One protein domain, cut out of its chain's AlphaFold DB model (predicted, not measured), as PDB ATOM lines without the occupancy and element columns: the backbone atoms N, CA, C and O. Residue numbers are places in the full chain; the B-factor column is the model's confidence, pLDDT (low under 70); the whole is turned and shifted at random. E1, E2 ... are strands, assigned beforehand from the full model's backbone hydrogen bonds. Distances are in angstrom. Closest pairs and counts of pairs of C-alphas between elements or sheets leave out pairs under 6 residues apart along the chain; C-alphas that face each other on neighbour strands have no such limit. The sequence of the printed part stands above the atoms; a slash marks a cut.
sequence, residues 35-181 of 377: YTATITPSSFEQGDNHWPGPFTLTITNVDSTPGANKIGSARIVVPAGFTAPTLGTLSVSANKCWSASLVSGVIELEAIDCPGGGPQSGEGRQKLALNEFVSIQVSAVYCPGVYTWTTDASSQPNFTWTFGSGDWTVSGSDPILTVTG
ATOM      1  N   TYR A  35     450.024 324.622 439.897       96.94
ATOM      2  CA  TYR A  35     449.867 325.329 438.625       96.94
ATOM      3  C   TYR A  35     449.860 324.328 437.470       96.94
ATOM      4  O   TYR A  35     450.371 323.226 437.621       96.94
ATOM      5  N   THR A  36     449.298 324.680 436.320       97.56
ATOM      6  CA  THR A  36     449.437 323.898 435.084       97.56
ATOM      7  C   THR A  36     450.332 324.627 434.094       97.56
ATOM      8  O   THR A  36     450.374 325.862 434.064       97.56
ATOM      9  N   ALA A  37     451.033 323.852 433.269       97.94
ATOM     10  CA  ALA A  37     451.839 324.340 432.165       97.94
ATOM     11  C   ALA A  37     451.409 323.638 430.871       97.94
ATOM     12  O   ALA A  37     451.252 322.418 430.842       97.94
ATOM     13  N   THR A  38     451.185 324.398 429.800       98.00
ATOM     14  CA  THR A  38     450.731 323.856 428.509       98.00
ATOM     15  C   THR A  38     451.491 324.481 427.349       98.00
ATOM     16  O   THR A  38     451.925 325.627 427.445       98.00
ATOM     17  N   ILE A  39     451.585 323.758 426.235       97.12
ATOM     18  CA  ILE A  39     452.134 324.241 424.966       97.12
ATOM     19  C   ILE A  39     451.090 324.070 423.858       97.12
ATOM     20  O   ILE A  39     450.370 323.070 423.828       97.12
ATOM     21  N   THR A  40     450.935 325.063 422.982       94.88
ATOM     22  CA  THR A  40     449.969 325.014 421.876       94.88
ATOM     23  C   THR A  40     450.560 325.577 420.579       94.88
ATOM     24  O   THR A  40     451.030 326.716 420.589       94.88
ATOM     25  N   PRO A  41     450.483 324.832 419.462       93.38
ATOM     26  CA  PRO A  41     450.048 323.433 419.396       93.38
ATOM     27  C   PRO A  41     451.049 322.503 420.114       93.38
ATOM     28  O   PRO A  41     452.215 322.848 420.284       93.38
ATOM     29  N   SER A  42     450.585 321.340 420.583       91.81
ATOM     30  CA  SER A  42     451.435 320.320 421.231       91.81
ATOM     31  C   SER A  42     452.102 319.371 420.234       91.81
ATOM     32  O   SER A  42     452.920 318.533 420.612       91.81
ATOM     33  N   SER A  43     451.746 319.493 418.959       87.50
ATOM     34  CA  SER A  43     452.366 318.770 417.863       87.50
ATOM     35  C   SER A  43     452.492 319.661 416.637       87.50
ATOM     36  O   SER A  43     451.548 320.381 416.308       87.50
ATOM     37  N   PHE A  44     453.622 319.558 415.948       79.62
ATOM     38  CA  PHE A  44     453.812 320.095 414.607       79.62
ATOM     39  C   PHE A  44     454.232 318.978 413.672       79.62
ATOM     40  O   PHE A  44     455.077 318.155 414.017       79.62
ATOM     41  N   GLU A  45     453.677 319.019 412.473       72.25
ATOM     42  CA  GLU A  45     454.276 318.385 411.317       72.25
ATOM     43  C   GLU A  45     455.048 319.483 410.589       72.25
ATOM     44  O   GLU A  45     454.477 320.513 410.219       72.25
ATOM     45  N   GLN A  46     456.363 319.321 410.488       63.94
ATOM     46  CA  GLN A  46     457.193 320.214 409.700       63.94
ATOM     47  C   GLN A  46     456.890 319.920 408.230       63.94
ATOM     48  O   GLN A  46     457.409 318.963 407.672       63.94
ATOM     49  N   GLY A  47     455.966 320.688 407.652       55.19
ATOM     50  CA  GLY A  47     455.680 320.630 406.221       55.19
ATOM     51  C   GLY A  47     456.767 321.338 405.414       55.19
ATOM     52  O   GLY A  47     457.405 322.265 405.919       55.19
ATOM     53  N   ASP A  48     456.896 320.944 404.149       47.25
ATOM     54  CA  ASP A  48     457.992 321.247 403.207       47.25
ATOM     55  C   ASP A  48     458.299 322.738 402.962       47.25
ATOM     56  O   ASP A  48     459.226 323.060 402.237       47.25
ATOM     57  N   ASN A  49     457.528 323.670 403.536       43.69
ATOM     58  CA  ASN A  49     457.631 325.112 403.272       43.69
ATOM     59  C   ASN A  49     457.201 326.000 404.453       43.69
ATOM     60  O   ASN A  49     456.796 327.148 404.249       43.69
ATOM     61  N   HIS A  50     457.161 325.497 405.689       47.41
ATOM     62  CA  HIS A  50     456.769 326.334 406.828       47.41
ATOM     63  C   HIS A  50     457.806 326.310 407.937       47.41
ATOM     64  O   HIS A  50     457.993 325.311 408.633       47.41
ATOM     65  N   TRP A  51     458.394 327.490 408.160       56.47
ATOM     66  CA  TRP A  51     458.957 327.862 409.449       56.47
ATOM     67  C   TRP A  51     457.969 327.416 410.528       56.47
ATOM     68  O   TRP A  51     456.784 327.757 410.413       56.47
ATOM     69  N   PRO A  52     458.385 326.654 411.552       61.41
ATOM     70  CA  PRO A  52     457.459 326.288 412.601       61.41
ATOM     71  C   PRO A  52     456.876 327.567 413.200       61.41
ATOM     72  O   PRO A  52     457.589 328.375 413.804       61.41
ATOM     73  N   GLY A  53     455.581 327.792 412.963       66.19
ATOM     74  CA  GLY A  53     454.877 328.945 413.504       66.19
ATOM     75  C   GLY A  53     455.089 329.023 415.020       66.19
ATOM     76  O   GLY A  53     455.339 327.997 415.658       66.19
ATOM     77  N   PRO A  54     455.016 330.223 415.619       86.12
ATOM     78  CA  PRO A  54     455.259 330.368 417.045       86.12
ATOM     79  C   PRO A  54     454.342 329.432 417.835       86.12
ATOM     80  O   PRO A  54     453.123 329.446 417.649       86.12
ATOM     81  N   PHE A  55     454.913 328.653 418.747       91.88
ATOM     82  CA  PHE A  55     454.120 327.935 419.738       91.88
ATOM     83  C   PHE A  55     453.936 328.806 420.970       91.88
ATOM     84  O   PHE A  55     454.757 329.664 421.292       91.88
ATOM     85  N   THR A  56     452.823 328.602 421.659       96.81
ATOM     86  CA  THR A  56     452.463 329.362 422.852       96.81
ATOM     87  C   THR A  56     452.647 328.488 424.076       96.81
ATOM     88  O   THR A  56     452.007 327.445 424.187       96.81
ATOM     89  N   LEU A  57     453.505 328.923 424.995       98.00
ATOM     90  CA  LEU A  57     453.646 328.340 426.326       98.00
ATOM     91  C   LEU A  57     452.761 329.108 427.300       98.00
ATOM     92  O   LEU A  57     452.815 330.336 427.318       98.00
ATOM     93  N   THR A  58     451.992 328.407 428.129       98.38
ATOM     94  CA  THR A  58     451.058 329.017 429.088       98.38
ATOM     95  C   THR A  58     451.261 328.437 430.480       98.38
ATOM     96  O   THR A  58     451.271 327.219 430.640       98.38
ATOM     97  N   ILE A  59     451.357 329.312 431.482       98.38
ATOM     98  CA  ILE A  59     451.346 328.979 432.911       98.38
ATOM     99  C   ILE A  59     450.021 329.458 433.499       98.38
ATOM    100  O   ILE A  59     449.686 330.636 433.367       98.38
ATOM    101  N   THR A  60     449.280 328.567 434.160       98.00
ATOM    102  CA  THR A  60     447.994 328.884 434.804       98.00
ATOM    103  C   THR A  60     448.019 328.480 436.268       98.00
ATOM    104  O   THR A  60     448.380 327.354 436.603       98.00
ATOM    105  N   ASN A  61     447.608 329.376 437.162       96.50
ATOM    106  CA  ASN A  61     447.432 329.029 438.570       96.50
ATOM    107  C   ASN A  61     446.160 328.182 438.740       96.50
ATOM    108  O   ASN A  61     445.073 328.629 438.375       96.50
ATOM    109  N   VAL A  62     446.279 326.985 439.320       95.50
ATOM    110  CA  VAL A  62     445.139 326.086 439.588       95.50
ATOM    111  C   VAL A  62     444.954 325.786 441.079       95.50
ATOM    112  O   VAL A  62     444.175 324.908 441.447       95.50
ATOM    113  N   ASP A  63     445.644 326.524 441.951       93.06
ATOM    114  CA  ASP A  63     445.562 326.362 443.398       93.06
ATOM    115  C   ASP A  63     444.199 326.832 443.927       93.06
ATOM    116  O   ASP A  63     443.938 328.025 444.107       93.06
ATOM    117  N   SER A  64     443.312 325.873 444.194       87.38
ATOM    118  CA  SER A  64     441.956 326.124 444.686       87.38
ATOM    119  C   SER A  64     441.874 326.321 446.204       87.38
ATOM    120  O   SER A  64     440.787 326.222 446.783       87.38
ATOM    121  N   THR A  65     443.002 326.520 446.887       86.12
ATOM    122  CA  THR A  65     443.025 326.607 448.349       86.12
ATOM    123  C   THR A  65     442.393 327.911 448.856       86.12
ATOM    124  O   THR A  65     442.540 328.969 448.237       86.12
ATOM    125  N   PRO A  66     441.641 327.886 449.976       69.81
ATOM    126  CA  PRO A  66     441.029 329.096 450.527       69.81
ATOM    127  C   PRO A  66     442.087 330.134 450.934       69.81
ATOM    128  O   PRO A  66     442.975 329.831 451.726       69.81
ATOM    129  N   GLY A  67     441.973 331.365 450.421       69.50
ATOM    130  CA  GLY A  67     443.029 332.386 450.543       69.50
ATOM    131  C   GLY A  67     444.114 332.291 449.460       69.50
ATOM    132  O   GLY A  67     445.201 332.819 449.672       69.50
ATOM    133  N   ALA A  68     443.788 331.607 448.352       70.81
ATOM    134  CA  ALA A  68     444.605 331.219 447.203       70.81
ATOM    135  C   ALA A  68     445.950 331.934 447.075       70.81
ATOM    136  O   ALA A  68     446.036 333.156 446.891       70.81
ATOM    137  N   ASN A  69     447.006 331.123 447.106       89.81
ATOM    138  CA  ASN A  69     448.345 331.579 446.791       89.81
ATOM    139  C   ASN A  69     448.362 332.171 445.377       89.81
ATOM    140  O   ASN A  69     447.583 331.783 444.503       89.81
ATOM    141  N   LYS A  70     449.254 333.137 445.153       92.81
ATOM    142  CA  LYS A  70     449.382 333.811 443.860       92.81
ATOM    143  C   LYS A  70     450.769 333.588 443.277       92.81
ATOM    144  O   LYS A  70     451.756 333.774 443.991       92.81
ATOM    145  N   ILE A  71     450.842 333.242 441.994       94.88
ATOM    146  CA  ILE A  71     452.112 333.056 441.278       94.88
ATOM    147  C   ILE A  71     452.677 334.433 440.933       94.88
ATOM    148  O   ILE A  71     452.009 335.239 440.288       94.88
ATOM    149  N   GLY A  72     453.894 334.715 441.392       94.19
ATOM    150  CA  GLY A  72     454.614 335.954 441.105       94.19
ATOM    151  C   GLY A  72     455.611 335.833 439.959       94.19
ATOM    152  O   GLY A  72     455.859 336.827 439.283       94.19
ATOM    153  N   SER A  73     456.175 334.649 439.731       95.94
ATOM    154  CA  SER A  73     457.102 334.401 438.626       95.94
ATOM    155  C   SER A  73     457.064 332.942 438.181       95.94
ATOM    156  O   SER A  73     456.646 332.064 438.940       95.94
ATOM    157  N   ALA A  74     457.501 332.691 436.950       97.25
ATOM    158  CA  ALA A  74     457.685 331.359 436.398       97.25
ATOM    159  C   ALA A  74     458.940 331.300 435.521       97.25
ATOM    160  O   ALA A  74     459.325 332.285 434.887       97.25
ATOM    161  N   ARG A  75     459.571 330.128 435.489       97.50
ATOM    162  CA  ARG A  75     460.690 329.799 434.610       97.50
ATOM    163  C   ARG A  75     460.320 328.634 433.717       97.50
ATOM    164  O   ARG A  75     459.706 327.675 434.176       97.50
ATOM    165  N   ILE A  76     460.737 328.708 432.462       97.81
ATOM    166  CA  ILE A  76     460.551 327.638 431.489       97.81
ATOM    167  C   ILE A  76     461.892 327.382 430.806       97.81
ATOM    168  O   ILE A  76     462.465 328.284 430.197       97.81
ATOM    169  N   VAL A  77     462.408 326.163 430.922       97.62
ATOM    170  CA  VAL A  77     463.679 325.773 430.301       97.62
ATOM    171  C   VAL A  77     463.431 325.416 428.842       97.62
ATOM    172  O   VAL A  77     462.608 324.549 428.546       97.62
ATOM    173  N   VAL A  78     464.153 326.075 427.933       96.06
ATOM    174  CA  VAL A  78     464.157 325.719 426.514       96.06
ATOM    175  C   VAL A  78     464.877 324.371 426.358       96.06
ATOM    176  O   VAL A  78     466.032 324.259 426.782       96.06
ATOM    177  N   PRO A  79     464.239 323.342 425.775       95.56
ATOM    178  CA  PRO A  79     464.851 322.029 425.610       95.56
ATOM    179  C   PRO A  79     466.103 322.078 424.729       95.56
ATOM    180  O   PRO A  79     466.219 322.897 423.814       95.56
ATOM    181  N   ALA A  80     467.029 321.147 424.960       88.50
ATOM    182  CA  ALA A  80     468.128 320.925 424.026       88.50
ATOM    183  C   ALA A  80     467.577 320.557 422.633       88.50
ATOM    184  O   ALA A  80     466.584 319.838 422.526       88.50
ATOM    185  N   GLY A  81     468.227 321.047 421.575       82.19
ATOM    186  CA  GLY A  81     467.777 320.874 420.187       82.19
ATOM    187  C   GLY A  81     467.034 322.079 419.602       82.19
ATOM    188  O   GLY A  81     466.840 322.118 418.393       82.19
ATOM    189  N   PHE A  82     466.687 323.076 420.421       87.19
ATOM    190  CA  PHE A  82     466.249 324.391 419.946       87.19
ATOM    191  C   PHE A  82     467.459 325.318 419.791       87.19
ATOM    192  O   PHE A  82     468.257 325.468 420.720       87.19
ATOM    193  N   THR A  83     467.584 325.982 418.646       83.69
ATOM    194  CA  THR A  83     468.618 326.982 418.363       83.69
ATOM    195  C   THR A  83     467.987 328.351 418.111       83.69
ATOM    196  O   THR A  83     466.896 328.473 417.554       83.69
ATOM    197  N   ALA A  84     468.667 329.395 418.598       84.06
ATOM    198  CA  ALA A  84     468.241 330.795 418.501       84.06
ATOM    199  C   ALA A  84     466.765 331.069 418.899       84.06
ATOM    200  O   ALA A  84     466.032 331.687 418.126       84.06
ATOM    201  N   PRO A  85     466.298 330.638 420.092       91.62
ATOM    202  CA  PRO A  85     464.939 330.941 420.526       91.62
ATOM    203  C   PRO A  85     464.717 332.454 420.645       91.62
ATOM    204  O   PRO A  85     465.544 333.188 421.184       91.62
ATOM    205  N   THR A  86     463.566 332.908 420.165       94.00
ATOM    206  CA  THR A  86     463.094 334.292 420.232       94.00
ATOM    207  C   THR A  86     461.721 334.334 420.893       94.00
ATOM    208  O   THR A  86     460.915 333.409 420.750       94.00
ATOM    209  N   LEU A  87     461.467 335.396 421.660       96.25
ATOM    210  CA  LEU A  87     460.192 335.613 422.341       96.25
ATOM    211  C   LEU A  87     459.303 336.529 421.501       96.25
ATOM    212  O   LEU A  87     459.743 337.585 421.048       96.25
ATOM    213  N   GLY A  88     458.056 336.113 421.311       94.94
ATOM    214  CA  GLY A  88     457.022 336.859 420.606       94.94
ATOM    215  C   GLY A  88     456.038 337.535 421.559       94.94
ATOM    216  O   GLY A  88     456.405 338.093 422.594       94.94
ATOM    217  N   THR A  89     454.758 337.492 421.197       96.50
ATOM    218  CA  THR A  89     453.679 338.154 421.939       96.50
ATOM    219  C   THR A  89     453.503 337.565 423.341       96.50
ATOM    220  O   THR A  89     453.277 336.364 423.491       96.50
ATOM    221  N   LEU A  90     453.541 338.430 424.359       97.38
ATOM    222  CA  LEU A  90     453.143 338.118 425.732       97.38
ATOM    223  C   LEU A  90     451.646 338.416 425.910       97.38
ATOM    224  O   LEU A  90     451.202 339.535 425.658       97.38
ATOM    225  N   SER A  91     450.877 337.435 426.373       97.38
ATOM    226  CA  SER A  91     449.452 337.569 426.682       97.38
ATOM    227  C   SER A  91     449.182 337.128 428.117       97.38
ATOM    228  O   SER A  91     449.652 336.082 428.563       97.38
ATOM    229  N   VAL A  92     448.433 337.939 428.857       96.50
ATOM    230  CA  VAL A  92     448.150 337.751 430.283       96.50
ATOM    231  C   VAL A  92     446.669 337.942 430.567       96.50
ATOM    232  O   VAL A  92     445.966 338.636 429.831       96.50
ATOM    233  N   SER A  93     446.195 337.356 431.666       94.94
ATOM    234  CA  SER A  93     444.849 337.627 432.178       94.94
ATOM    235  C   SER A  93     444.593 339.126 432.382       94.94
ATOM    236  O   SER A  93     445.507 339.904 432.666       94.94
ATOM    237  N   ALA A  94     443.332 339.536 432.233       88.56
ATOM    238  CA  ALA A  94     442.941 340.940 432.304       88.56
ATOM    239  C   ALA A  94     443.414 341.605 433.609       88.56
ATOM    240  O   ALA A  94     443.348 341.015 434.686       88.56
ATOM    241  N   ASN A  95     443.852 342.863 433.505       86.06
ATOM    242  CA  ASN A  95     444.377 343.666 434.617       86.06
ATOM    243  C   ASN A  95     445.676 343.130 435.254       86.06
ATOM    244  O   ASN A  95     446.031 343.552 436.353       86.06
ATOM    245  N   LYS A  96     446.402 342.230 434.577       89.94
ATOM    246  CA  LYS A  96     447.748 341.801 434.974       89.94
ATOM    247  C   LYS A  96     448.811 342.456 434.112       89.94
ATOM    248  O   LYS A  96     448.580 342.749 432.944       89.94
ATOM    249  N   CYS A  97     449.989 342.646 434.696       92.06
ATOM    250  CA  CYS A  97     451.164 343.147 433.998       92.06
ATOM    251  C   CYS A  97     452.338 342.234 434.296       92.06
ATOM    252  O   CYS A  97     452.679 342.009 435.457       92.06
ATOM    253  N   TRP A  98     452.909 341.682 433.233       95.19
ATOM    254  CA  TRP A  98     454.036 340.768 433.294       95.19
ATOM    255  C   TRP A  98     455.094 341.195 432.286       95.19
ATOM    256  O   TRP A  98     454.788 341.858 431.295       95.19
ATOM    257  N   SER A  99     456.330 340.794 432.541       95.25
ATOM    258  CA  SER A  99     457.431 340.852 431.586       95.25
ATOM    259  C   SER A  99     457.910 339.447 431.253       95.25
ATOM    260  O   SER A  99     457.796 338.537 432.076       95.25
ATOM    261  N   ALA A 100     458.479 339.297 430.059       97.44
ATOM    262  CA  ALA A 100     459.160 338.087 429.628       97.44
ATOM    263  C   ALA A 100     460.591 338.419 429.195       97.44
ATOM    264  O   ALA A 100     460.813 339.398 428.480       97.44
ATOM    265  N   SER A 101     461.549 337.595 429.605       97.12
ATOM    266  CA  SER A 101     462.940 337.659 429.155       97.12
ATOM    267  C   SER A 101     463.483 336.265 428.874       97.12
ATOM    268  O   SER A 101     463.021 335.284 429.446       97.12
ATOM    269  N   LEU A 102     464.469 336.169 427.985       96.75
ATOM    270  CA  LEU A 102     465.185 334.932 427.695       96.75
ATOM    271  C   LEU A 102     466.632 335.088 428.165       96.75
ATOM    272  O   LEU A 102     467.371 335.913 427.629       96.75
ATOM    273  N   VAL A 103     467.033 334.301 429.161       94.88
ATOM    274  CA  VAL A 103     468.367 334.358 429.771       94.88
ATOM    275  C   VAL A 103     468.970 332.963 429.757       94.88
ATOM    276  O   VAL A 103     468.471 332.056 430.416       94.88
ATOM    277  N   SER A 104     470.046 332.775 428.991       92.44
ATOM    278  CA  SER A 104     470.799 331.510 428.938       92.44
ATOM    279  C   SER A 104     469.930 330.267 428.673       92.44
ATOM    280  O   SER A 104     470.111 329.235 429.313       92.44
ATOM    281  N   GLY A 105     468.964 330.365 427.751       93.25
ATOM    282  CA  GLY A 105     468.056 329.258 427.419       93.25
ATOM    283  C   GLY A 105     466.913 329.044 428.420       93.25
ATOM    284  O   GLY A 105     466.211 328.042 428.335       93.25
ATOM    285  N   VAL A 106     466.700 329.972 429.354       96.69
ATOM    286  CA  VAL A 106     465.564 329.959 430.280       96.69
ATOM    287  C   VAL A 106     464.671 331.159 429.996       96.69
ATOM    288  O   VAL A 106     465.130 332.301 429.987       96.69
ATOM    289  N   ILE A 107     463.392 330.893 429.754       97.62
ATOM    290  CA  ILE A 107     462.356 331.917 429.657       97.62
ATOM    291  C   ILE A 107     461.937 332.281 431.075       97.62
ATOM    292  O   ILE A 107     461.538 331.425 431.863       97.62
ATOM    293  N   GLU A 108     462.021 333.561 431.386       97.44
ATOM    294  CA  GLU A 108     461.722 334.154 432.676       97.44
ATOM    295  C   GLU A 108     460.465 335.022 432.540       97.44
ATOM    296  O   GLU A 108     460.472 336.033 431.842       97.44
ATOM    297  N   LEU A 109     459.368 334.593 433.175       97.50
ATOM    298  CA  LEU A 109     458.087 335.300 433.248       97.50
ATOM    299  C   LEU A 109     457.899 335.901 434.647       97.50
ATOM    300  O   LEU A 109     457.864 335.166 435.633       97.50
ATOM    301  N   GLU A 110     457.754 337.218 434.752       95.69
ATOM    302  CA  GLU A 110     457.689 337.919 436.044       95.69
ATOM    303  C   GLU A 110     456.517 338.899 436.106       95.69
ATOM    304  O   GLU A 110     456.304 339.687 435.186       95.69
ATOM    305  N   ALA A 111     455.779 338.879 437.220       94.19
ATOM    306  CA  ALA A 111     454.796 339.904 437.540       94.19
ATOM    307  C   ALA A 111     455.494 341.246 437.802       94.19
ATOM    308  O   ALA A 111     456.356 341.351 438.677       94.19
ATOM    309  N   ILE A 112     455.053 342.293 437.111       91.00
ATOM    310  CA  ILE A 112     455.571 343.660 437.249       91.00
ATOM    311  C   ILE A 112     454.469 344.623 437.702       91.00
ATOM    312  O   ILE A 112     453.296 344.260 437.844       91.00
ATOM    313  N   ASP A 113     454.852 345.874 437.946       87.81
ATOM    314  CA  ASP A 113     453.907 346.953 438.211       87.81
ATOM    315  C   ASP A 113     453.308 347.473 436.894       87.81
ATOM    316  O   ASP A 113     454.011 347.659 435.899       87.81
ATOM    317  N   CYS A 114     451.994 347.703 436.876       83.12
ATOM    318  CA  CYS A 114     451.300 348.169 435.678       83.12
ATOM    319  C   CYS A 114     451.568 349.656 435.388       83.12
ATOM    320  O   CYS A 114     451.411 350.486 436.291       83.12
ATOM    321  N   PRO A 115     451.860 350.043 434.131       75.31
ATOM    322  CA  PRO A 115     451.957 351.450 433.757       75.31
ATOM    323  C   PRO A 115     450.606 352.158 433.959       75.31
ATOM    324  O   PRO A 115     449.610 351.794 433.340       75.31
ATOM    325  N   GLY A 116     450.559 353.175 434.827       71.56
ATOM    326  CA  GLY A 116     449.380 354.037 435.016       71.56
ATOM    327  C   GLY A 116     448.398 353.631 436.124       71.56
ATOM    328  O   GLY A 116     447.453 354.373 436.384       71.56
ATOM    329  N   GLY A 117     448.624 352.519 436.823       54.81
ATOM    330  CA  GLY A 117     447.835 352.124 437.990       54.81
ATOM    331  C   GLY A 117     448.668 352.212 439.260       54.81
ATOM    332  O   GLY A 117     449.432 351.298 439.550       54.81
ATOM    333  N   GLY A 118     448.512 353.292 440.037       52.88
ATOM    334  CA  GLY A 118     448.972 353.314 441.432       52.88
ATOM    335  C   GLY A 118     448.401 352.117 442.211       52.88
ATOM    336  O   GLY A 118     447.457 351.490 441.730       52.88
ATOM    337  N   PRO A 119     448.939 351.778 443.395       46.44
ATOM    338  CA  PRO A 119     448.591 350.563 444.134       46.44
ATOM    339  C   PRO A 119     447.107 350.571 444.531       46.44
ATOM    340  O   PRO A 119     446.750 350.984 445.628       46.44
ATOM    341  N   GLN A 120     446.210 350.147 443.639       48.31
ATOM    342  CA  GLN A 120     444.767 350.262 443.855       48.31
ATOM    343  C   GLN A 120     444.188 349.153 444.736       48.31
ATOM    344  O   GLN A 120     442.980 349.113 444.940       48.31
ATOM    345  N   SER A 121     445.013 348.304 445.353       47.94
ATOM    346  CA  SER A 121     444.503 347.334 446.326       47.94
ATOM    347  C   SER A 121     445.545 346.772 447.292       47.94
ATOM    348  O   SER A 121     445.468 345.600 447.611       47.94
ATOM    349  N   GLY A 122     446.545 347.533 447.759       51.12
ATOM    350  CA  GLY A 122     447.437 347.070 448.849       51.12
ATOM    351  C   GLY A 122     448.237 345.772 448.599       51.12
ATOM    352  O   GLY A 122     448.966 345.323 449.478       51.12
ATOM    353  N   GLU A 123     448.139 345.189 447.407       52.22
ATOM    354  CA  GLU A 123     448.824 343.983 446.965       52.22
ATOM    355  C   GLU A 123     449.807 344.414 445.871       52.22
ATOM    356  O   GLU A 123     449.411 344.677 444.737       52.22
ATOM    357  N   GLY A 124     451.083 344.607 446.220       62.84
ATOM    358  CA  GLY A 124     452.121 344.935 445.231       62.84
ATOM    359  C   GLY A 124     452.256 343.856 444.149       62.84
ATOM    360  O   GLY A 124     451.989 342.702 444.453       62.84
ATOM    361  N   ARG A 125     452.706 344.232 442.936       70.25
ATOM    362  CA  ARG A 125     452.891 343.410 441.711       70.25
ATOM    363  C   ARG A 125     451.726 342.469 441.342       70.25
ATOM    364  O   ARG A 125     451.235 341.677 442.139       70.25
ATOM    365  N   GLN A 126     451.297 342.489 440.077       82.88
ATOM    366  CA  GLN A 126     450.078 341.800 439.621       82.88
ATOM    367  C   GLN A 126     450.254 340.276 439.433       82.88
ATOM    368  O   GLN A 126     450.284 339.762 438.312       82.88
ATOM    369  N   LYS A 127     450.361 339.547 440.549       91.38
ATOM    370  CA  LYS A 127     450.475 338.079 440.609       91.38
ATOM    371  C   LYS A 127     449.218 337.366 440.077       91.38
ATOM    372  O   LYS A 127     448.118 337.927 440.138       91.38
ATOM    373  N   LEU A 128     449.368 336.122 439.614       93.75
ATOM    374  CA  LEU A 128     448.265 335.284 439.117       93.75
ATOM    375  C   LEU A 128     447.533 334.603 440.275       93.75
ATOM    376  O   LEU A 128     448.125 333.796 440.989       93.75
ATOM    377  N   ALA A 129     446.257 334.908 440.454       93.06
ATOM    378  CA  ALA A 129     445.299 334.200 441.292       93.06
ATOM    379  C   ALA A 129     444.729 332.965 440.568       93.06
ATOM    380  O   ALA A 129     445.059 332.706 439.413       93.06
ATOM    381  N   LEU A 130     443.874 332.202 441.253       94.38
ATOM    382  CA  LEU A 130     443.228 331.004 440.713       94.38
ATOM    383  C   LEU A 130     442.593 331.260 439.333       94.38
ATOM    384  O   LEU A 130     441.796 332.184 439.174       94.38
ATOM    385  N   ASN A 131     442.909 330.390 438.373       94.31
ATOM    386  CA  ASN A 131     442.494 330.408 436.967       94.31
ATOM    387  C   ASN A 131     443.021 331.588 436.133       94.31
ATOM    388  O   ASN A 131     442.621 331.742 434.978       94.31
ATOM    389  N   GLU A 132     443.919 332.409 436.675       95.94
ATOM    390  CA  GLU A 132     444.635 333.417 435.896       95.94
ATOM    391  C   GLU A 132     445.907 332.819 435.281       95.94
ATOM    392  O   GLU A 132     446.526 331.901 435.832       95.94
ATOM    393  N   PHE A 133     446.299 333.363 434.132       97.50
ATOM    394  CA  PHE A 133     447.381 332.840 433.306       97.50
ATOM    395  C   PHE A 133     448.319 333.929 432.771       97.50
ATOM    396  O   PHE A 133     447.949 335.101 432.631       97.50
ATOM    397  N   VAL A 134     449.519 333.481 432.403       98.19
ATOM    398  CA  VAL A 134     450.483 334.175 431.543       98.19
ATOM    399  C   VAL A 134     450.884 333.235 430.411       98.19
ATOM    400  O   VAL A 134     451.076 332.040 430.630       98.19
ATOM    401  N   SER A 135     450.987 333.766 429.198       98.06
ATOM    402  CA  SER A 135     451.321 333.011 427.995       98.06
ATOM    403  C   SER A 135     452.289 333.780 427.106       98.06
ATOM    404  O   SER A 135     452.174 334.998 426.981       98.06
ATOM    405  N   ILE A 136     453.245 333.083 426.500       98.12
ATOM    406  CA  ILE A 136     454.290 333.673 425.660       98.12
ATOM    407  C   ILE A 136     454.453 332.861 424.379       98.12
ATOM    408  O   ILE A 136     454.515 331.631 424.415       98.12
ATOM    409  N   GLN A 137     454.513 333.554 423.245       97.19
ATOM    410  CA  GLN A 137     454.895 332.948 421.974       97.19
ATOM    411  C   GLN A 137     456.407 332.746 421.909       97.19
ATOM    412  O   GLN A 137     457.171 333.638 422.279       97.19
ATOM    413  N   VAL A 138     456.835 331.598 421.398       94.56
ATOM    414  CA  VAL A 138     458.243 331.267 421.186       94.56
ATOM    415  C   VAL A 138     458.431 330.774 419.761       94.56
ATOM    416  O   VAL A 138     457.675 329.931 419.279       94.56
ATOM    417  N   SER A 139     459.464 331.295 419.106       90.31
ATOM    418  CA  SER A 139     459.930 330.841 417.797       90.31
ATOM    419  C   SER A 139     461.396 330.450 417.908       90.31
ATOM    420  O   SER A 139     462.194 331.208 418.454       90.31
ATOM    421  N   ALA A 140     461.763 329.280 417.399       86.50
ATOM    422  CA  ALA A 140     463.152 328.844 417.306       86.50
ATOM    423  C   ALA A 140     463.314 327.889 416.123       86.50
ATOM    424  O   ALA A 140     462.320 327.391 415.592       86.50
ATOM    425  N   VAL A 141     464.562 327.602 415.766       81.19
ATOM    426  CA  VAL A 141     464.885 326.496 414.866       81.19
ATOM    427  C   VAL A 141     465.027 325.236 415.710       81.19
ATOM    428  O   VAL A 141     465.648 325.258 416.771       81.19
ATOM    429  N   TYR A 142     464.408 324.148 415.277       81.88
ATOM    430  CA  TYR A 142     464.464 322.873 415.972       81.88
ATOM    431  C   TYR A 142     464.257 321.731 414.993       81.88
ATOM    432  O   TYR A 142     463.823 321.907 413.858       81.88
ATOM    433  N   CYS A 143     464.592 320.557 415.483       79.12
ATOM    434  CA  CYS A 143     464.548 319.311 414.762       79.12
ATOM    435  C   CYS A 143     463.235 318.560 415.029       79.12
ATOM    436  O   CYS A 143     462.558 318.825 416.021       79.12
ATOM    437  N   PRO A 144     462.863 317.588 414.192       85.44
ATOM    438  CA  PRO A 144     461.951 316.532 414.593       85.44
ATOM    439  C   PRO A 144     462.410 315.837 415.872       85.44
ATOM    440  O   PRO A 144     463.583 315.505 416.053       85.44
ATOM    441  N   GLY A 145     461.470 315.615 416.778       87.75
ATOM    442  CA  GLY A 145     461.755 315.083 418.097       87.75
ATOM    443  C   GLY A 145     460.606 315.277 419.072       87.75
ATOM    444  O   GLY A 145     459.591 315.906 418.779       87.75
ATOM    445  N   VAL A 146     460.782 314.719 420.264       93.06
ATOM    446  CA  VAL A 146     459.866 314.910 421.389       93.06
ATOM    447  C   VAL A 146     460.598 315.725 422.443       93.06
ATOM    448  O   VAL A 146     461.614 315.284 422.981       93.06
ATOM    449  N   TYR A 147     460.083 316.915 422.730       94.56
ATOM    450  CA  TYR A 147     460.740 317.899 423.578       94.56
ATOM    451  C   TYR A 147     459.907 318.195 424.818       94.56
ATOM    452  O   TYR A 147     458.789 318.700 424.717       94.56
ATOM    453  N   THR A 148     460.471 317.920 425.991       97.12
ATOM    454  CA  THR A 148     459.845 318.239 427.280       97.12
ATOM    455  C   THR A 148     460.319 319.599 427.772       97.12
ATOM    456  O   THR A 148     461.511 319.800 427.992       97.12
ATOM    457  N   TRP A 149     459.381 320.515 427.982       96.81
ATOM    458  CA  TRP A 149     459.623 321.883 428.431       96.81
ATOM    459  C   TRP A 149     459.486 321.977 429.947       96.81
ATOM    460  O   TRP A 149     458.382 322.135 430.459       96.81
ATOM    461  N   THR A 150     460.594 321.870 430.677       97.56
ATOM    462  CA  THR A 150     460.551 321.858 432.147       97.56
ATOM    463  C   THR A 150     460.172 323.224 432.709       97.56
ATOM    464  O   THR A 150     460.784 324.240 432.363       97.56
ATOM    465  N   THR A 151     459.187 323.240 433.606       97.50
ATOM    466  CA  THR A 151     458.646 324.458 434.213       97.50
ATOM    467  C   THR A 151     458.878 324.521 435.719       97.50
ATOM    468  O   THR A 151     458.969 323.506 436.406       97.50
ATOM    469  N   ASP A 152     459.002 325.741 436.241       96.56
ATOM    470  CA  ASP A 152     459.003 326.008 437.677       96.56
ATOM    471  C   ASP A 152     458.290 327.337 437.971       96.56
ATOM    472  O   ASP A 152     458.315 328.254 437.145       96.56
ATOM    473  N   ALA A 153     457.656 327.467 439.133       96.19
ATOM    474  CA  ALA A 153     456.879 328.649 439.502       96.19
ATOM    475  C   ALA A 153     457.107 329.053 440.960       96.19
ATOM    476  O   ALA A 153     457.283 328.219 441.848       96.19
ATOM    477  N   SER A 154     457.066 330.360 441.225       94.62
ATOM    478  CA  SER A 154     457.212 330.894 442.576       94.62
ATOM    479  C   SER A 154     456.170 331.948 442.921       94.62
ATOM    480  O   SER A 154     455.727 332.737 442.087       94.62
ATOM    481  N   SER A 155     455.821 332.021 444.207       92.62
ATOM    482  CA  SER A 155     455.065 333.134 444.783       92.62
ATOM    483  C   SER A 155     455.871 334.439 444.795       92.62
ATOM    484  O   SER A 155     455.286 335.523 444.920       92.62
ATOM    485  N   GLN A 156     457.205 334.361 444.716       90.38
ATOM    486  CA  GLN A 156     458.073 335.531 444.643       90.38
ATOM    487  C   GLN A 156     457.964 336.160 443.255       90.38
ATOM    488  O   GLN A 156     458.029 335.445 442.257       90.38
ATOM    489  N   PRO A 157     457.781 337.483 443.157       82.25
ATOM    490  CA  PRO A 157     457.660 338.140 441.873       82.25
ATOM    491  C   PRO A 157     459.013 338.475 441.246       82.25
ATOM    492  O   PRO A 157     459.027 339.194 440.272       82.25
ATOM    493  N   ASN A 158     460.135 338.039 441.814       82.94
ATOM    494  CA  ASN A 158     461.480 338.300 441.316       82.94
ATOM    495  C   ASN A 158     462.270 336.989 441.216       82.94
ATOM    496  O   ASN A 158     462.044 336.054 441.982       82.94
ATOM    497  N   PHE A 159     463.245 336.936 440.312       84.31
ATOM    498  CA  PHE A 159     464.074 335.749 440.062       84.31
ATOM    499  C   PHE A 159     465.233 335.552 441.052       84.31
ATOM    500  O   PHE A 159     466.293 335.041 440.699       84.31
ATOM    501  N   THR A 160     465.049 335.924 442.322       83.06
ATOM    502  CA  THR A 160     466.066 335.720 443.374       83.06
ATOM    503  C   THR A 160     466.159 334.270 443.862       83.06
ATOM    504  O   THR A 160     466.937 333.974 444.765       83.06
ATOM    505  N   TRP A 161     465.343 333.376 443.307       82.62
ATOM    506  CA  TRP A 161     465.309 331.946 443.600       82.62
ATOM    507  C   TRP A 161     465.990 331.148 442.479       82.62
ATOM    508  O   TRP A 161     466.139 331.631 441.355       82.62
ATOM    509  N   THR A 162     466.428 329.925 442.772       81.88
ATOM    510  CA  THR A 162     467.104 329.039 441.806       81.88
ATOM    511  C   THR A 162     466.080 328.146 441.112       81.88
ATOM    512  O   THR A 162     465.115 327.723 441.740       81.88
ATOM    513  N   PHE A 163     466.263 327.824 439.833       82.06
ATOM    514  CA  PHE A 163     465.400 326.841 439.169       82.06
ATOM    515  C   PHE A 163     465.376 325.505 439.941       82.06
ATOM    516  O   PHE A 163     466.417 325.060 440.427       82.06
ATOM    517  N   GLY A 164     464.201 324.894 440.088       78.50
ATOM    518  CA  GLY A 164     463.964 323.712 440.922       78.50
ATOM    519  C   GLY A 164     463.718 324.019 442.405       78.50
ATOM    520  O   GLY A 164     463.594 323.092 443.203       78.50
ATOM    521  N   SER A 165     463.679 325.298 442.795       83.81
ATOM    522  CA  SER A 165     463.362 325.739 444.165       83.81
ATOM    523  C   SER A 165     462.064 326.541 444.264       83.81
ATOM    524  O   SER A 165     461.802 327.143 445.309       83.81
ATOM    525  N   GLY A 166     461.260 326.568 443.195       81.19
ATOM    526  CA  GLY A 166     459.930 327.153 443.244       81.19
ATOM    527  C   GLY A 166     459.074 326.517 444.337       81.19
ATOM    528  O   GLY A 166     459.172 325.330 444.648       81.19
ATOM    529  N   ASP A 167     458.232 327.331 444.971       90.00
ATOM    530  CA  ASP A 167     457.343 326.897 446.051       90.00
ATOM    531  C   ASP A 167     456.005 326.338 445.535       90.00
ATOM    532  O   ASP A 167     455.053 326.205 446.305       90.00
ATOM    533  N   TRP A 168     455.933 326.029 444.237       93.75
ATOM    534  CA  TRP A 168     454.756 325.529 443.534       93.75
ATOM    535  C   TRP A 168     455.041 324.186 442.869       93.75
ATOM    536  O   TRP A 168     456.135 323.935 442.380       93.75
ATOM    537  N   THR A 169     454.036 323.316 442.813       93.38
ATOM    538  CA  THR A 169     454.127 322.020 442.132       93.38
ATOM    539  C   THR A 169     453.314 322.035 440.843       93.38
ATOM    540  O   THR A 169     452.178 322.510 440.825       93.38
ATOM    541  N   VAL A 170     453.872 321.500 439.755       94.50
ATOM    542  CA  VAL A 170     453.118 321.324 438.510       94.50
ATOM    543  C   VAL A 170     452.003 320.291 438.718       94.50
ATOM    544  O   VAL A 170     452.218 319.204 439.252       94.50
ATOM    545  N   SER A 171     450.783 320.643 438.331       94.31
ATOM    546  CA  SER A 171     449.620 319.765 438.332       94.31
ATOM    547  C   SER A 171     449.568 319.041 436.990       94.31
ATOM    548  O   SER A 171     449.302 319.653 435.957       94.31
ATOM    549  N   GLY A 172     449.866 317.742 437.000       91.94
ATOM    550  CA  GLY A 172     450.030 316.936 435.790       91.94
ATOM    551  C   GLY A 172     451.502 316.749 435.427       91.94
ATOM    552  O   GLY A 172     452.282 316.282 436.254       91.94
ATOM    553  N   SER A 173     451.864 317.073 434.189       93.69
ATOM    554  CA  SER A 173     453.228 316.975 433.666       93.69
ATOM    555  C   SER A 173     453.650 318.280 433.005       93.69
ATOM    556  O   SER A 173     452.805 319.077 432.598       93.69
ATOM    557  N   ASP A 174     454.957 318.454 432.845       97.06
ATOM    558  CA  ASP A 174     455.499 319.493 431.977       97.06
ATOM    559  C   ASP A 174     454.973 319.356 430.532       97.06
ATOM    560  O   ASP A 174     454.673 318.240 430.082       97.06
ATOM    561  N   PRO A 175     454.852 320.474 429.791       97.12
ATOM    562  CA  PRO A 175     454.414 320.456 428.408       97.12
ATOM    563  C   PRO A 175     455.387 319.684 427.513       97.12
ATOM    564  O   PRO A 175     456.606 319.821 427.615       97.12
ATOM    565  N   ILE A 176     454.824 318.902 426.592       96.06
ATOM    566  CA  ILE A 176     455.568 318.141 425.588       96.06
ATOM    567  C   ILE A 176     455.222 318.695 424.207       96.06
ATOM    568  O   ILE A 176     454.044 318.825 423.871       96.06
ATOM    569  N   LEU A 177     456.252 319.002 423.418       93.62
ATOM    570  CA  LEU A 177     456.135 319.297 421.996       93.62
ATOM    571  C   LEU A 177     456.594 318.088 421.190       93.62
ATOM    572  O   LEU A 177     457.749 317.681 421.305       93.62
ATOM    573  N   THR A 178     455.717 317.555 420.348       92.25
ATOM    574  CA  THR A 178     456.091 316.532 419.366       92.25
ATOM    575  C   THR A 178     456.254 317.178 418.000       92.25
ATOM    576  O   THR A 178     455.306 317.728 417.449       92.25
ATOM    577  N   VAL A 179     457.448 317.098 417.438       86.56
ATOM    578  CA  VAL A 179     457.756 317.579 416.095       86.56
ATOM    579  C   VAL A 179     458.017 316.360 415.224       86.56
ATOM    580  O   VAL A 179     458.911 315.569 415.522       86.56
ATOM    581  N   THR A 180     457.227 316.184 414.174       82.12
ATOM    582  CA  THR A 180     457.437 315.158 413.146       82.12
ATOM    583  C   THR A 180     457.937 315.815 411.860       82.12
ATOM    584  O   THR A 180     457.561 316.950 411.578       82.12
ATOM    585  N   GLY A 181     458.789 315.127 411.097       73.50
ATOM    586  CA  GLY A 181     459.409 315.640 409.865       73.50
ATOM    587  C   GLY A 181     460.879 315.225 409.753       73.50
ATOM    588  O   GLY A 181     461.284 314.258 410.407       73.50
TER     589      GLY A 181
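AT A GLANCE: This is residues 35 to 181 of the 377 residues of an uncharacterized protein of Acidobacteria bacterium RIFCSPLOWO2_12_FULL_59_11 (UniProt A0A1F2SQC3). Two antiparallel sheets of four strands lie face to face as a sandwich, E1 E3 E8 E5 on E6 E7 E4 E10, with their strands at 21 degrees. A small third sheet, E2 E11 E9, lies at one end, where E2 continues the line of E1 and E9 leads into E10; at the far end residues 118 to 123 stick out. The printed part has 147 residues with eleven named strands, E1 to E11 in chain order, and no named helix; the class is all strand, though 67 residues, under half, are in named strands. The third sheet is mixed. The whole is compact, with a radius of gyration of the C-alphas of 15.8 A, and elongated, spanning 53 by 32 by 25 A.

HOW THE PARTS SIT: The first sheet, twisted, runs E1, residues 35 to 40, E3, residues 55 to 61, E8, residues 133 to 142, and E5, residues 82 to 92. N 38 and O 58 are 2.9 A apart between E1 and E3, N 57 and O 136 2.9 A between E3 and E8, and N 88 and O 137 2.8 A between E8 and E5, each within hydrogen-bond range. E5 bends by 69 degrees at residue 85 and E8 by 52 degrees at residue 139. The second sheet runs E6, residues 98 to 103, E7, residues 106 to 111, E4, residues 73 to 77, and E10, residues 151 to 154. E6 and E7 form a hairpin, with N 101 and O 108 at 2.9 A; N 76 and O 107 are 2.9 A apart between E7 and E4, and N 75 and O 152 2.8 A between E4 and E10. Between the sheets, the closest C-alphas of E5 and E6 are those of Leu 90 and Ala 100, 7.2 A apart, and those of E1 and E10 are Ala 37 and Thr 151, 7.1 A apart. In the third sheet E11, residues 176 to 180, is parallel to E2, residues 43 to 45, with N 44 and O 178 at 2.9 A, and antiparallel to E9, residues 145 to 148, with N 147 and O 177 at 2.8 A.

IN THESE COORDINATES: E1 begins at C-alpha 35, (449.867, 325.329, 438.625), and E11 ends at C-alpha 180, (457.437, 315.158, 413.146). From first to last C-alpha E8 measures 26.3 A, E5 24.8 A and E3 20.0 A.

THE WHOLE: The C-alphas of Asp 48 and Gly 122, the two farthest apart, are 53.5 A from each other. The printed part has no cut. The links E3 to E4, E7 to E8 and E10 to E11 are long. The mean pLDDT of the printed part is 86.9; residues 46 to 53, 66 to 67 and 117 to 124 are under 70.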